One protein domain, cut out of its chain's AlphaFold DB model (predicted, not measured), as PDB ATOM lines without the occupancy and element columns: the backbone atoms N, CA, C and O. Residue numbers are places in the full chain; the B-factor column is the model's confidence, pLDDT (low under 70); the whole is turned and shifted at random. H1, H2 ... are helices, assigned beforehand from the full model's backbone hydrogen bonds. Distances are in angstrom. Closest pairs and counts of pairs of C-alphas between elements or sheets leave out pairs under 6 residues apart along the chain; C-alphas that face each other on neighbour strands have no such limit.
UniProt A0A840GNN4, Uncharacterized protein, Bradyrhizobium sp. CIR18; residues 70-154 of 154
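What this domain is: This is residues 70 to 154 of the 154 residues of an uncharacterized protein of Bradyrhizobium sp. CIR18 (UniProt A0A840GNN4). A long helix, H2, runs through the middle, with the shorter H1 folded back along one side of it as a helical hairpin and H3 crossing it on the other side at a wide angle. Two short helices, H4 and H5, sit near the end of H3 and the start of H2, and a closing stretch with no named element, residues 137 to 154, loops past H3. The printed part has 85 residues, with five named helices in the order H1 H2 H3 H4 H5 and no named strand; the class is all helix, though under half of the residues, 42 of 85, are in named elements. The whole is compact and rounded, with a radius of gyration of the C-alphas of 11.8 A and spans of 32 by 29 by 20 A.

How they stand to each other: H1, residues 75 to 81, and H2, residues 85 to 99, form a hairpin. They touch at a shallow tilt of 21 degrees and run opposite ways; their closest C-alphas, those of Arg 78 and Ala 91, are 4.8 A apart. H3, residues 110 to 119, touches H2 about perpendicular, at 74 degrees. H2 meets this touch with residues 89 to 93 alone, and the closest C-alphas, those of Leu 89 and Val 114, are 6.7 A apart. H4, residues 125 to 128, and H3 only just touch, with 3 pairs of C-alphas within 8 A, and touch only at the corner by their link; the closest C-alphas are those of Met 118 and Lys 128, at 5.3 A. H5, residues 131 to 136, is close to H2 but not clearly touching, with the C-alphas of Gly 85 and Leu 133 closest at 6.9 A. H1 is apart from H3, H4 and H5. In H1, H2, H3 and H5 every O i to N i+4 pair is within hydrogen-bond range; H4 is too short for such a pair, but its one O i to N i+3 pair is within range.

Where its parts are: H1 begins at C-alpha 75, (-125.891, 156.494, 115.418), and measures 10.1 A from first to last C-alpha. H2, the longest helix, measures 22.2 A and ends at C-alpha 99, (-123.266, 144.546, 114.774). H3 measures 14.3 A, H4 4.8 A and H5 8.7 A. H5 ends at C-alpha 136, (-134.362, 147.923, 92.036).

The domain as a whole: The two C-alphas farthest apart, those of Arg 131 and His 154, are 32.8 A apart. The printed part has no cut. The links H1 to H2, H3 to H4 and H4 to H5 are tight, H2 to H3 is short, and no link is long. The mean pLDDT of the printed part is 94.5, and one residue, His 154, the chain's last, is under 70.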
ATOM      1  N   PRO A  70    -123.419 158.123 101.641       97.62
ATOM      2  CA  PRO A  70    -122.297 157.448 102.288       97.62
ATOM      3  C   PRO A  70    -122.759 156.554 103.444       97.62
ATOM      4  O   PRO A  70    -123.682 156.914 104.176       97.62
ATOM      5  N   LEU A  71    -122.070 155.428 103.658       98.12
ATOM      6  CA  LEU A  71    -122.378 154.520 104.763       98.12
ATOM      7  C   LEU A  71    -122.254 155.259 106.116       98.12
ATOM      8  O   LEU A  71    -121.151 155.709 106.462       98.12
ATOM      9  N   PRO A  72    -123.334 155.403 106.903       98.19
ATOM     10  CA  PRO A  72    -123.281 156.081 108.195       98.19
ATOM     11  C   PRO A  72    -122.527 155.223 109.222       98.19
ATOM     12  O   PRO A  72    -122.839 154.050 109.423       98.19
ATOM     13  N   THR A  73    -121.543 155.797 109.904       97.81
ATOM     14  CA  THR A  73    -120.729 155.097 110.910       97.81
ATOM     15  C   THR A  73    -121.188 155.412 112.329       97.81
ATOM     16  O   THR A  73    -121.005 154.588 113.229       97.81
ATOM     17  N   THR A  74    -121.867 156.546 112.538       97.00
ATOM     18  CA  THR A  74    -122.433 156.924 113.841       97.00
ATOM     19  C   THR A  74    -123.930 156.644 113.942       97.00
ATOM     20  O   THR A  74    -124.649 156.545 112.944       97.00
ATOM     21  N   ARG A  75    -124.442 156.567 115.179       94.94
ATOM     22  CA  ARG A  75    -125.891 156.494 115.418       94.94
ATOM     23  C   ARG A  75    -126.615 157.733 114.886       94.94
ATOM     24  O   ARG A  75    -127.659 157.579 114.271       94.94
ATOM     25  N   GLY A  76    -126.066 158.930 115.099       96.06
ATOM     26  CA  GLY A  76    -126.672 160.180 114.629       96.06
ATOM     27  C   GLY A  76    -126.832 160.216 113.110       96.06
ATOM     28  O   GLY A  76    -127.920 160.501 112.616       96.06
ATOM     29  N   GLU A  77    -125.787 159.831 112.371       97.69
ATOM     30  CA  GLU A  77    -125.855 159.702 110.911       97.69
ATOM     31  C   GLU A  77    -126.915 158.668 110.493       97.69
ATOM     32  O   GLU A  77    -127.734 158.957 109.623       97.69
ATOM     33  N   ARG A  78    -126.967 157.494 111.143       97.12
ATOM     34  CA  ARG A  78    -127.986 156.470 110.848       97.12
ATOM     35  C   ARG A  78    -129.404 156.997 111.044       97.12
ATOM     36  O   ARG A  78    -130.226 156.836 110.149       97.12
ATOM     37  N   GLU A  79    -129.696 157.626 112.179       96.50
ATOM     38  CA  GLU A  79    -131.033 158.173 112.446       96.50
ATOM     39  C   GLU A  79    -131.407 159.282 111.451       96.50
ATOM     40  O   GLU A  79    -132.549 159.333 111.004       96.50
ATOM     41  N   SER A  80    -130.445 160.108 111.023       96.94
ATOM     42  CA  SER A  80    -130.691 161.159 110.023       96.94
ATOM     43  C   SER A  80    -131.096 160.625 108.642       96.94
ATOM     44  O   SER A  80    -131.760 161.329 107.884       96.94
ATOM     45  N   LEU A  81    -130.730 159.379 108.323       96.56
ATOM     46  CA  LEU A  81    -131.049 158.724 107.052       96.56
ATOM     47  C   LEU A  81    -132.358 157.916 107.089       96.56
ATOM     48  O   LEU A  81    -132.820 157.466 106.039       96.56
ATOM     49  N   LYS A  82    -132.983 157.737 108.262       93.56
ATOM     50  CA  LYS A  82    -134.242 156.984 108.438       93.56
ATOM     51  C   LYS A  82    -135.474 157.815 108.048       93.56
ATOM     52  O   LYS A  82    -136.410 157.980 108.826       93.56
ATOM     53  N   THR A  83    -135.461 158.345 106.830       89.62
ATOM     54  CA  THR A  83    -136.516 159.196 106.251       89.62
ATOM     55  C   THR A  83    -137.360 158.479 105.188       89.62
ATOM     56  O   THR A  83    -138.260 159.087 104.614       89.62
ATOM     57  N   GLY A  84    -137.107 157.187 104.945       89.25
ATOM     58  CA  GLY A  84    -137.710 156.383 103.874       89.25
ATOM     59  C   GLY A  84    -136.757 156.117 102.700       89.25
ATOM     60  O   GLY A  84    -135.608 156.559 102.702       89.25
ATOM     61  N   GLY A  85    -137.224 155.356 101.706       93.19
ATOM     62  CA  GLY A  85    -136.486 155.091 100.466       93.19
ATOM     63  C   GLY A  85    -135.118 154.416 100.656       93.19
ATOM     64  O   GLY A  85    -134.870 153.690 101.625       93.19
ATOM     65  N   LEU A  86    -134.208 154.672  99.710       95.12
ATOM     66  CA  LEU A  86    -132.864 154.085  99.691       95.12
ATOM     67  C   LEU A  86    -132.012 154.505 100.899       95.12
ATOM     68  O   LEU A  86    -131.269 153.687 101.437       95.12
ATOM     69  N   SER A  87    -132.125 155.751 101.362       96.25
ATOM     70  CA  SER A  87    -131.358 156.234 102.517       96.25
ATOM     71  C   SER A  87    -131.670 155.442 103.784       96.25
ATOM     72  O   SER A  87    -130.757 155.099 104.539       96.25
ATOM     73  N   HIS A  88    -132.936 155.073 103.983       96.31
ATOM     74  CA  HIS A  88    -133.344 154.255 105.125       96.31
ATOM     75  C   HIS A  88    -132.727 152.855 105.054       96.31
ATOM     76  O   HIS A  88    -132.220 152.346 106.055       96.31
ATOM     77  N   LEU A  89    -132.706 152.252 103.864       97.44
ATOM     78  CA  LEU A  89    -132.077 150.949 103.639       97.44
ATOM     79  C   LEU A  89    -130.569 150.983 103.921       97.44
ATOM     80  O   LEU A  89    -130.054 150.074 104.572       97.44
ATOM     81  N   VAL A  90    -129.878 152.054 103.519       98.19
ATOM     82  CA  VAL A  90    -128.461 152.273 103.859       98.19
ATOM     83  C   VAL A  90    -128.260 152.392 105.371       98.19
ATOM     84  O   VAL A  90    -127.318 151.810 105.910       98.19
ATOM     85  N   ALA A  91    -129.156 153.084 106.081       97.94
ATOM     86  CA  ALA A  91    -129.087 153.194 107.538       97.94
ATOM     87  C   ALA A  91    -129.198 151.830 108.236       97.94
ATOM     88  O   ALA A  91    -128.439 151.555 109.170       97.94
ATOM     89  N   TRP A  92    -130.113 150.967 107.782       97.75
ATOM     90  CA  TRP A  92    -130.251 149.612 108.320       97.75
ATOM     91  C   TRP A  92    -129.086 148.704 107.943       97.75
ATOM     92  O   TRP A  92    -128.586 147.992 108.809       97.75
ATOM     93  N   TYR A  93    -128.613 148.764 106.698       98.19
ATOM     94  CA  TYR A  93    -127.428 148.016 106.276       98.19
ATOM     95  C   TYR A  93    -126.213 148.366 107.142       98.19
ATOM     96  O   TYR A  93    -125.527 147.480 107.648       98.19
ATOM     97  N   ALA A  94    -125.995 149.655 107.409       98.06
ATOM     98  CA  ALA A  94    -124.925 150.105 108.288       98.06
ATOM     99  C   ALA A  94    -125.094 149.644 109.745       98.06
ATOM    100  O   ALA A  94    -124.108 149.307 110.398       98.06
ATOM    101  N   GLU A  95    -126.323 149.627 110.278       96.94
ATOM    102  CA  GLU A  95    -126.587 149.084 111.617       96.94
ATOM    103  C   GLU A  95    -126.299 147.578 111.681       96.94
ATOM    104  O   GLU A  95    -125.699 147.108 112.651       96.94
ATOM    105  N   SER A  96    -126.690 146.842 110.641       97.12
ATOM    106  CA  SER A  96    -126.426 145.413 110.495       97.12
ATOM    107  C   SER A  96    -124.920 145.125 110.429       97.12
ATOM    108  O   SER A  96    -124.417 144.334 111.225       97.12
ATOM    109  N   LEU A  97    -124.177 145.848 109.580       97.00
ATOM    110  CA  LEU A  97    -122.715 145.759 109.495       97.00
ATOM    111  C   LEU A  97    -122.030 146.092 110.819       97.00
ATOM    112  O   LEU A  97    -121.135 145.368 111.238       97.00
ATOM    113  N   MET A  98    -122.448 147.160 111.504       96.06
ATOM    114  CA  MET A  98    -121.854 147.551 112.787       96.06
ATOM    115  C   MET A  98    -121.957 146.424 113.825       96.06
ATOM    116  O   MET A  98    -121.017 146.205 114.583       96.06
ATOM    117  N   ARG A  99    -123.080 145.695 113.865       94.31
ATOM    118  CA  ARG A  99    -123.266 144.546 114.774       94.31
ATOM    119  C   ARG A  99    -122.449 143.314 114.378       94.31
ATOM    120  O   ARG A  99    -122.318 142.404 115.186       94.31
ATOM    121  N   MET A 100    -121.910 143.321 113.166       93.75
ATOM    122  CA  MET A 100    -120.997 142.335 112.597       93.75
ATOM    123  C   MET A 100    -119.551 142.854 112.570       93.75
ATOM    124  O   MET A 100    -118.759 142.425 111.740       93.75
ATOM    125  N   ASP A 101    -119.203 143.831 113.417       94.94
ATOM    126  CA  ASP A 101    -117.866 144.439 113.468       94.94
ATOM    127  C   ASP A 101    -117.380 145.041 112.135       94.94
ATOM    128  O   ASP A 101    -116.180 145.241 111.930       94.94
ATOM    129  N   TYR A 102    -118.321 145.393 111.256       95.75
ATOM    130  CA  TYR A 102    -118.095 145.811 109.874       95.75
ATOM    131  C   TYR A 102    -117.397 144.751 109.004       95.75
ATOM    132  O   TYR A 102    -116.713 145.098 108.038       95.75
ATOM    133  N   ASP A 103    -117.582 143.466 109.314       95.12
ATOM    134  CA  ASP A 103    -117.156 142.365 108.455       95.12
ATOM    135  C   ASP A 103    -118.042 142.297 107.201       95.12
ATOM    136  O   ASP A 103    -119.113 141.692 107.184       95.12
ATOM    137  N   MET A 104    -117.596 142.979 106.146       94.56
ATOM    138  CA  MET A 104    -118.284 143.008 104.855       94.56
ATOM    139  C   MET A 104    -118.149 141.707 104.064       94.56
ATOM    140  O   MET A 104    -118.895 141.529 103.108       94.56
ATOM    141  N   ASP A 105    -117.216 140.824 104.423       94.31
ATOM    142  CA  ASP A 105    -117.020 139.562 103.706       94.31
ATOM    143  C   ASP A 105    -117.947 138.471 104.273       94.31
ATOM    144  O   ASP A 105    -118.415 137.605 103.534       94.31
ATOM    145  N   ALA A 106    -118.271 138.545 105.570       94.38
ATOM    146  CA  ALA A 106    -119.271 137.692 106.221       94.38
ATOM    147  C   ALA A 106    -120.716 138.231 106.126       94.38
ATOM    148  O   ALA A 106    -121.679 137.516 106.436       94.38
ATOM    149  N   HIS A 107    -120.887 139.496 105.736       95.94
ATOM    150  CA  HIS A 107    -122.191 140.122 105.539       95.94
ATOM    151  C   HIS A 107    -122.615 140.035 104.060       95.94
ATOM    152  O   HIS A 107    -121.778 140.231 103.183       95.94
ATOM    153  N   PRO A 108    -123.906 139.809 103.743       96.25
ATOM    154  CA  PRO A 108    -124.399 139.907 102.375       96.25
ATOM    155  C   PRO A 108    -124.039 141.254 101.748       96.25
ATOM    156  O   PRO A 108    -123.949 142.275 102.449       96.25
ATOM    157  N   SER A 109    -123.906 141.287 100.423       96.38
ATOM    158  CA  SER A 109    -123.788 142.562  99.712       96.38
ATOM    159  C   SER A 109    -124.987 143.467 100.022       96.38
ATOM    160  O   SER A 109    -126.036 143.004 100.488       96.38
ATOM    161  N   PHE A 110    -124.848 144.773  99.780       97.50
ATOM    162  CA  PHE A 110    -125.946 145.713 100.011       97.50
ATOM    163  C   PHE A 110    -127.227 145.278  99.291       97.50
ATOM    164  O   PHE A 110    -128.278 145.183  99.922       97.50
ATOM    165  N   ASP A 111    -127.126 144.932  98.009       96.94
ATOM    166  CA  ASP A 111    -128.270 144.531  97.194       96.94
ATOM    167  C   ASP A 111    -128.923 143.251  97.727       96.94
ATOM    168  O   ASP A 111    -130.146 143.198  97.866       96.94
ATOM    169  N   GLU A 112    -128.133 142.235  98.096       97.06
ATOM    170  CA  GLU A 112    -128.667 140.997  98.675       97.06
ATOM    171  C   GLU A 112    -129.378 141.258  99.999       97.06
ATOM    172  O   GLU A 112    -130.504 140.797 100.201       97.06
ATOM    173  N   TYR A 113    -128.743 142.031 100.881       97.75
ATOM    174  CA  TYR A 113    -129.317 142.420 102.161       97.75
ATOM    175  C   TYR A 113    -130.641 143.169 101.972       97.75
ATOM    176  O   TYR A 113    -131.629 142.840 102.630       97.75
ATOM    177  N   VAL A 114    -130.690 144.138 101.054       97.50
ATOM    178  CA  VAL A 114    -131.910 144.900 100.764       97.50
ATOM    179  C   VAL A 114    -132.993 143.996 100.190       97.50
ATOM    180  O   VAL A 114    -134.124 144.069 100.662       97.50
ATOM    181  N   CYS A 115    -132.679 143.094  99.255       97.62
ATOM    182  CA  CYS A 115    -133.650 142.101  98.779       97.62
ATOM    183  C   CYS A 115    -134.225 141.270  99.946       97.62
ATOM    184  O   CYS A 115    -135.434 141.017  99.988       97.62
ATOM    185  N   GLY A 116    -133.377 140.923 100.922       97.81
ATOM    186  CA  GLY A 116    -133.754 140.319 102.203       97.81
ATOM    187  C   GLY A 116    -134.729 141.157 103.019       97.81
ATOM    188  O   GLY A 116    -135.777 140.667 103.441       97.81
ATOM    189  N   VAL A 117    -134.412 142.437 103.216       97.50
ATOM    190  CA  VAL A 117    -135.285 143.392 103.913       97.50
ATOM    191  C   VAL A 117    -136.634 143.504 103.204       97.50
ATOM    192  O   VAL A 117    -137.670 143.446 103.863       97.50
ATOM    193  N   MET A 118    -136.644 143.579 101.872       97.38
ATOM    194  CA  MET A 118    -137.866 143.674 101.067       97.38
ATOM    195  C   MET A 118    -138.759 142.426 101.179       97.38
ATOM    196  O   MET A 118    -139.976 142.531 101.017       97.38
ATOM    197  N   ALA A 119    -138.185 141.257 101.480       96.81
ATOM    198  CA  ALA A 119    -138.922 140.016 101.745       96.81
ATOM    199  C   ALA A 119    -139.289 139.808 103.224       96.81
ATOM    200  O   ALA A 119    -140.087 138.925 103.541       96.81
ATOM    201  N   SER A 120    -138.712 140.590 104.138       96.12
ATOM    202  CA  SER A 120    -138.863 140.372 105.573       96.12
ATOM    203  C   SER A 120    -140.271 140.733 106.063       96.12
ATOM    204  O   SER A 120    -140.757 141.836 105.790       96.12
ATOM    205  N   PRO A 121    -140.924 139.878 106.876       95.06
ATOM    206  CA  PRO A 121    -142.195 140.230 107.510       95.06
ATOM    207  C   PRO A 121    -142.043 141.369 108.530       95.06
ATOM    208  O   PRO A 121    -143.032 142.001 108.888       95.06
ATOM    209  N   TYR A 122    -140.814 141.649 108.976       94.69
ATOM    210  CA  TYR A 122    -140.502 142.684 109.961       94.69
ATOM    211  C   TYR A 122    -140.203 144.050 109.333       94.69
ATOM    212  O   TYR A 122    -140.108 145.044 110.052       94.69
ATOM    213  N   ALA A 123    -140.052 144.124 108.005       94.50
ATOM    214  CA  ALA A 123    -139.874 145.397 107.325       94.50
ATOM    215  C   ALA A 123    -141.215 146.159 107.220       94.50
ATOM    216  O   ALA A 123    -142.243 145.546 106.907       94.50
ATOM    217  N   PRO A 124    -141.226 147.489 107.442       92.81
ATOM    218  CA  PRO A 124    -142.410 148.328 107.280       92.81
ATOM    219  C   PRO A 124    -142.992 148.251 105.868       92.81
ATOM    220  O   PRO A 124    -142.260 148.222 104.876       92.81
ATOM    221  N   ASP A 125    -144.321 148.304 105.764       92.44
ATOM    222  CA  ASP A 125    -145.005 148.295 104.466       92.44
ATOM    223  C   ASP A 125    -144.646 149.508 103.601       92.44
ATOM    224  O   ASP A 125    -144.589 149.380 102.383       92.44
ATOM    225  N   SER A 126    -144.323 150.654 104.210       90.44
ATOM    226  CA  SER A 126    -143.852 151.840 103.484       90.44
ATOM    227  C   SER A 126    -142.581 151.579 102.675       90.44
ATOM    228  O   SER A 126    -142.426 152.148 101.603       90.44
ATOM    229  N   VAL A 127    -141.701 150.696 103.153       92.38
ATOM    230  CA  VAL A 127    -140.490 150.279 102.433       92.38
ATOM    231  C   VAL A 127    -140.837 149.194 101.417       92.38
ATOM    232  O   VAL A 127    -140.501 149.313 100.243       92.38
ATOM    233  N   LYS A 128    -141.579 148.158 101.834       93.12
ATOM    234  CA  LYS A 128    -141.921 147.016 100.963       93.12
ATOM    235  C   LYS A 128    -142.831 147.377  99.785       93.12
ATOM    236  O   LYS A 128    -142.861 146.633  98.806       93.12
ATOM    237  N   GLN A 129    -143.616 148.450  99.891       92.69
ATOM    238  CA  GLN A 129    -144.521 148.922  98.837       92.69
ATOM    239  C   GLN A 129    -143.973 150.110  98.043       92.69
ATOM    240  O   GLN A 129    -144.629 150.544  97.095       92.69
ATOM    241  N   ASP A 130    -142.777 150.600  98.371       94.75
ATOM    242  CA  ASP A 130    -142.101 151.611  97.568       94.75
ATOM    243  C   ASP A 130    -141.809 151.054  96.164       94.75
ATOM    244  O   ASP A 130    -141.188 150.001  95.990       94.75
ATOM    245  N   ARG A 131    -142.313 151.745  95.140       94.44
ATOM    246  CA  ARG A 131    -142.259 151.270  93.755       94.44
ATOM    247  C   ARG A 131    -140.833 151.244  93.209       94.44
ATOM    248  O   ARG A 131    -140.499 150.302  92.490       94.44
ATOM    249  N   GLU A 132    -140.023 152.250  93.522       93.38
ATOM    250  CA  GLU A 132    -138.648 152.359  93.024       93.38
ATOM    251  C   GLU A 132    -137.761 151.306  93.689       93.38
ATOM    252  O   GLU A 132    -136.990 150.613  93.013       93.38
ATOM    253  N   LEU A 133    -137.948 151.102  94.998       94.31
ATOM    254  CA  LEU A 133    -137.229 150.068  95.735       94.31
ATOM    255  C   LEU A 133    -137.590 148.666  95.251       94.31
ATOM    256  O   LEU A 133    -136.693 147.860  95.040       94.31
ATOM    257  N   LYS A 134    -138.870 148.363  95.005       94.69
ATOM    258  CA  LYS A 134    -139.272 147.039  94.487       94.69
ATOM    259  C   LYS A 134    -138.708 146.737  93.104       94.69
ATOM    260  O   LYS A 134    -138.446 145.576  92.802       94.69
ATOM    261  N   GLN A 135    -138.590 147.754  92.253       94.88
ATOM    262  CA  GLN A 135    -138.018 147.599  90.915       94.88
ATOM    263  C   GLN A 135    -136.512 147.340  90.979       94.88
ATOM    264  O   GLN A 135    -136.012 146.511  90.223       94.88
ATOM    265  N   SER A 136    -135.818 148.022  91.889       94.31
ATOM    266  CA  SER A 136    -134.362 147.923  92.036       94.31
ATOM    267  C   SER A 136    -133.931 146.708  92.867       94.31
ATOM    268  O   SER A 136    -132.885 146.124  92.608       94.31
ATOM    269  N   PHE A 137    -134.753 146.301  93.838       96.06
ATOM    270  CA  PHE A 137    -134.456 145.263  94.825       96.06
ATOM    271  C   PHE A 137    -135.652 144.308  94.977       96.06
ATOM    272  O   PHE A 137    -136.466 144.450  95.900       96.06
ATOM    273  N   PRO A 138    -135.813 143.339  94.059       95.62
ATOM    274  CA  PRO A 138    -136.904 142.378  94.140       95.62
ATOM    275  C   PRO A 138    -136.807 141.553  95.441       95.62
ATOM    276  O   PRO A 138    -135.722 141.074  95.776       95.62
ATOM    277  N   PRO A 139    -137.918 141.346  96.177       97.12
ATOM    278  CA  PRO A 139    -137.904 140.598  97.433       97.12
ATOM    279  C   PRO A 139    -137.290 139.198  97.285       97.12
ATOM    280  O   PRO A 139    -137.754 138.392  96.475       97.12
ATOM    281  N   LYS A 140    -136.288 138.884  98.112       97.19
ATOM    282  CA  LYS A 140    -135.653 137.561  98.192       97.19
ATOM    283  C   LYS A 140    -135.430 137.193  99.652       97.19
ATOM    284  O   LYS A 140    -134.784 137.940 100.369       97.19
ATOM    285  N   VAL A 141    -135.958 136.055 100.097       95.44
ATOM    286  CA  VAL A 141    -135.814 135.617 101.494       95.44
ATOM    287  C   VAL A 141    -134.340 135.392 101.836       95.44
ATOM    288  O   VAL A 141    -133.593 134.816 101.045       95.44
ATOM    289  N   LEU A 142    -133.951 135.852 103.023       93.81
ATOM    290  CA  LEU A 142    -132.638 135.655 103.617       93.81
ATOM    291  C   LEU A 142    -132.799 135.005 104.996       93.81
ATOM    292  O   LEU A 142    -133.268 135.652 105.932       93.81
ATOM    293  N   ASP A 143    -132.380 133.746 105.128       89.50
ATOM    294  CA  ASP A 143    -132.652 132.910 106.311       89.50
ATOM    295  C   ASP A 143    -132.042 133.447 107.618       89.50
ATOM    296  O   ASP A 143    -132.523 133.134 108.707       89.50
ATOM    297  N   HIS A 144    -130.997 134.274 107.533       91.44
ATOM    298  CA  HIS A 144    -130.275 134.797 108.702       91.44
ATOM    299  C   HIS A 144    -130.551 136.278 108.978       91.44
ATOM    300  O   HIS A 144    -129.905 136.893 109.832       91.44
ATOM    301  N   LEU A 145    -131.546 136.855 108.296       94.00
ATOM    302  CA  LEU A 145    -132.035 138.195 108.591       94.00
ATOM    303  C   LEU A 145    -133.051 138.134 109.742       94.00
ATOM    304  O   LEU A 145    -134.201 137.734 109.569       94.00
ATOM    305  N   GLY A 146    -132.617 138.523 110.943       90.44
ATOM    306  CA  GLY A 146    -133.453 138.442 112.144       90.44
ATOM    307  C   GLY A 146    -134.538 139.531 112.245       90.44
ATOM    308  O   GLY A 146    -134.551 140.478 111.457       90.44
ATOM    309  N   PRO A 147    -135.398 139.484 113.288       90.12
ATOM    310  CA  PRO A 147    -136.503 140.436 113.479       90.12
ATOM    311  C   PRO A 147    -136.099 141.907 113.615       90.12
ATOM    312  O   PRO A 147    -136.906 142.797 113.386       90.12
ATOM    313  N   GLY A 148    -134.845 142.171 113.987       91.69
ATOM    314  CA  GLY A 148    -134.289 143.522 114.036       91.69
ATOM    315  C   GLY A 148    -133.809 144.053 112.685       91.69
ATOM    316  O   GLY A 148    -133.191 145.109 112.675       91.69
ATOM    317  N   LEU A 149    -134.029 143.313 111.588       94.44
ATOM    318  CA  LEU A 149    -133.407 143.558 110.282       94.44
ATOM    319  C   LEU A 149    -131.882 143.638 110.416       94.44
ATOM    320  O   LEU A 149    -131.233 144.544 109.923       94.44
ATOM    321  N   VAL A 150    -131.317 142.702 111.170       94.75
ATOM    322  CA  VAL A 150    -129.878 142.595 111.404       94.75
ATOM    323  C   VAL A 150    -129.456 141.218 110.938       94.75
ATOM    324  O   VAL A 150    -130.061 140.218 111.344       94.75
ATOM    325  N   TRP A 151    -128.433 141.188 110.093       94.94
ATOM    326  CA  TRP A 151    -127.777 139.968 109.663       94.94
ATOM    327  C   TRP A 151    -127.051 139.320 110.834       94.94
ATOM    328  O   TRP A 151    -126.405 139.995 111.639       94.94
ATOM    329  N   ARG A 152    -127.159 137.999 110.929       88.06
ATOM    330  CA  ARG A 152    -126.415 137.196 111.893       88.06
ATOM    331  C   ARG A 152    -125.542 136.234 111.102       88.06
ATOM    332  O   ARG A 152    -126.080 135.430 110.346       88.06
ATOM    333  N   ALA A 153    -124.225 136.335 111.255       72.38
ATOM    334  CA  ALA A 153    -123.336 135.305 110.735       72.38
ATOM    335  C   ALA A 153    -123.520 133.988 111.500       72.38
ATOM    336  O   ALA A 153    -124.042 133.974 112.621       72.38
ATOM    337  N   HIS A 154    -123.094 132.905 110.854       58.25
ATOM    338  CA  HIS A 154    -122.957 131.571 111.441       58.25
ATOM    339  C   HIS A 154    -121.625 131.405 112.149       58.25
ATOM    340  O   HIS A 154    -120.628 131.958 111.634       58.25
TER     341      HIS A 154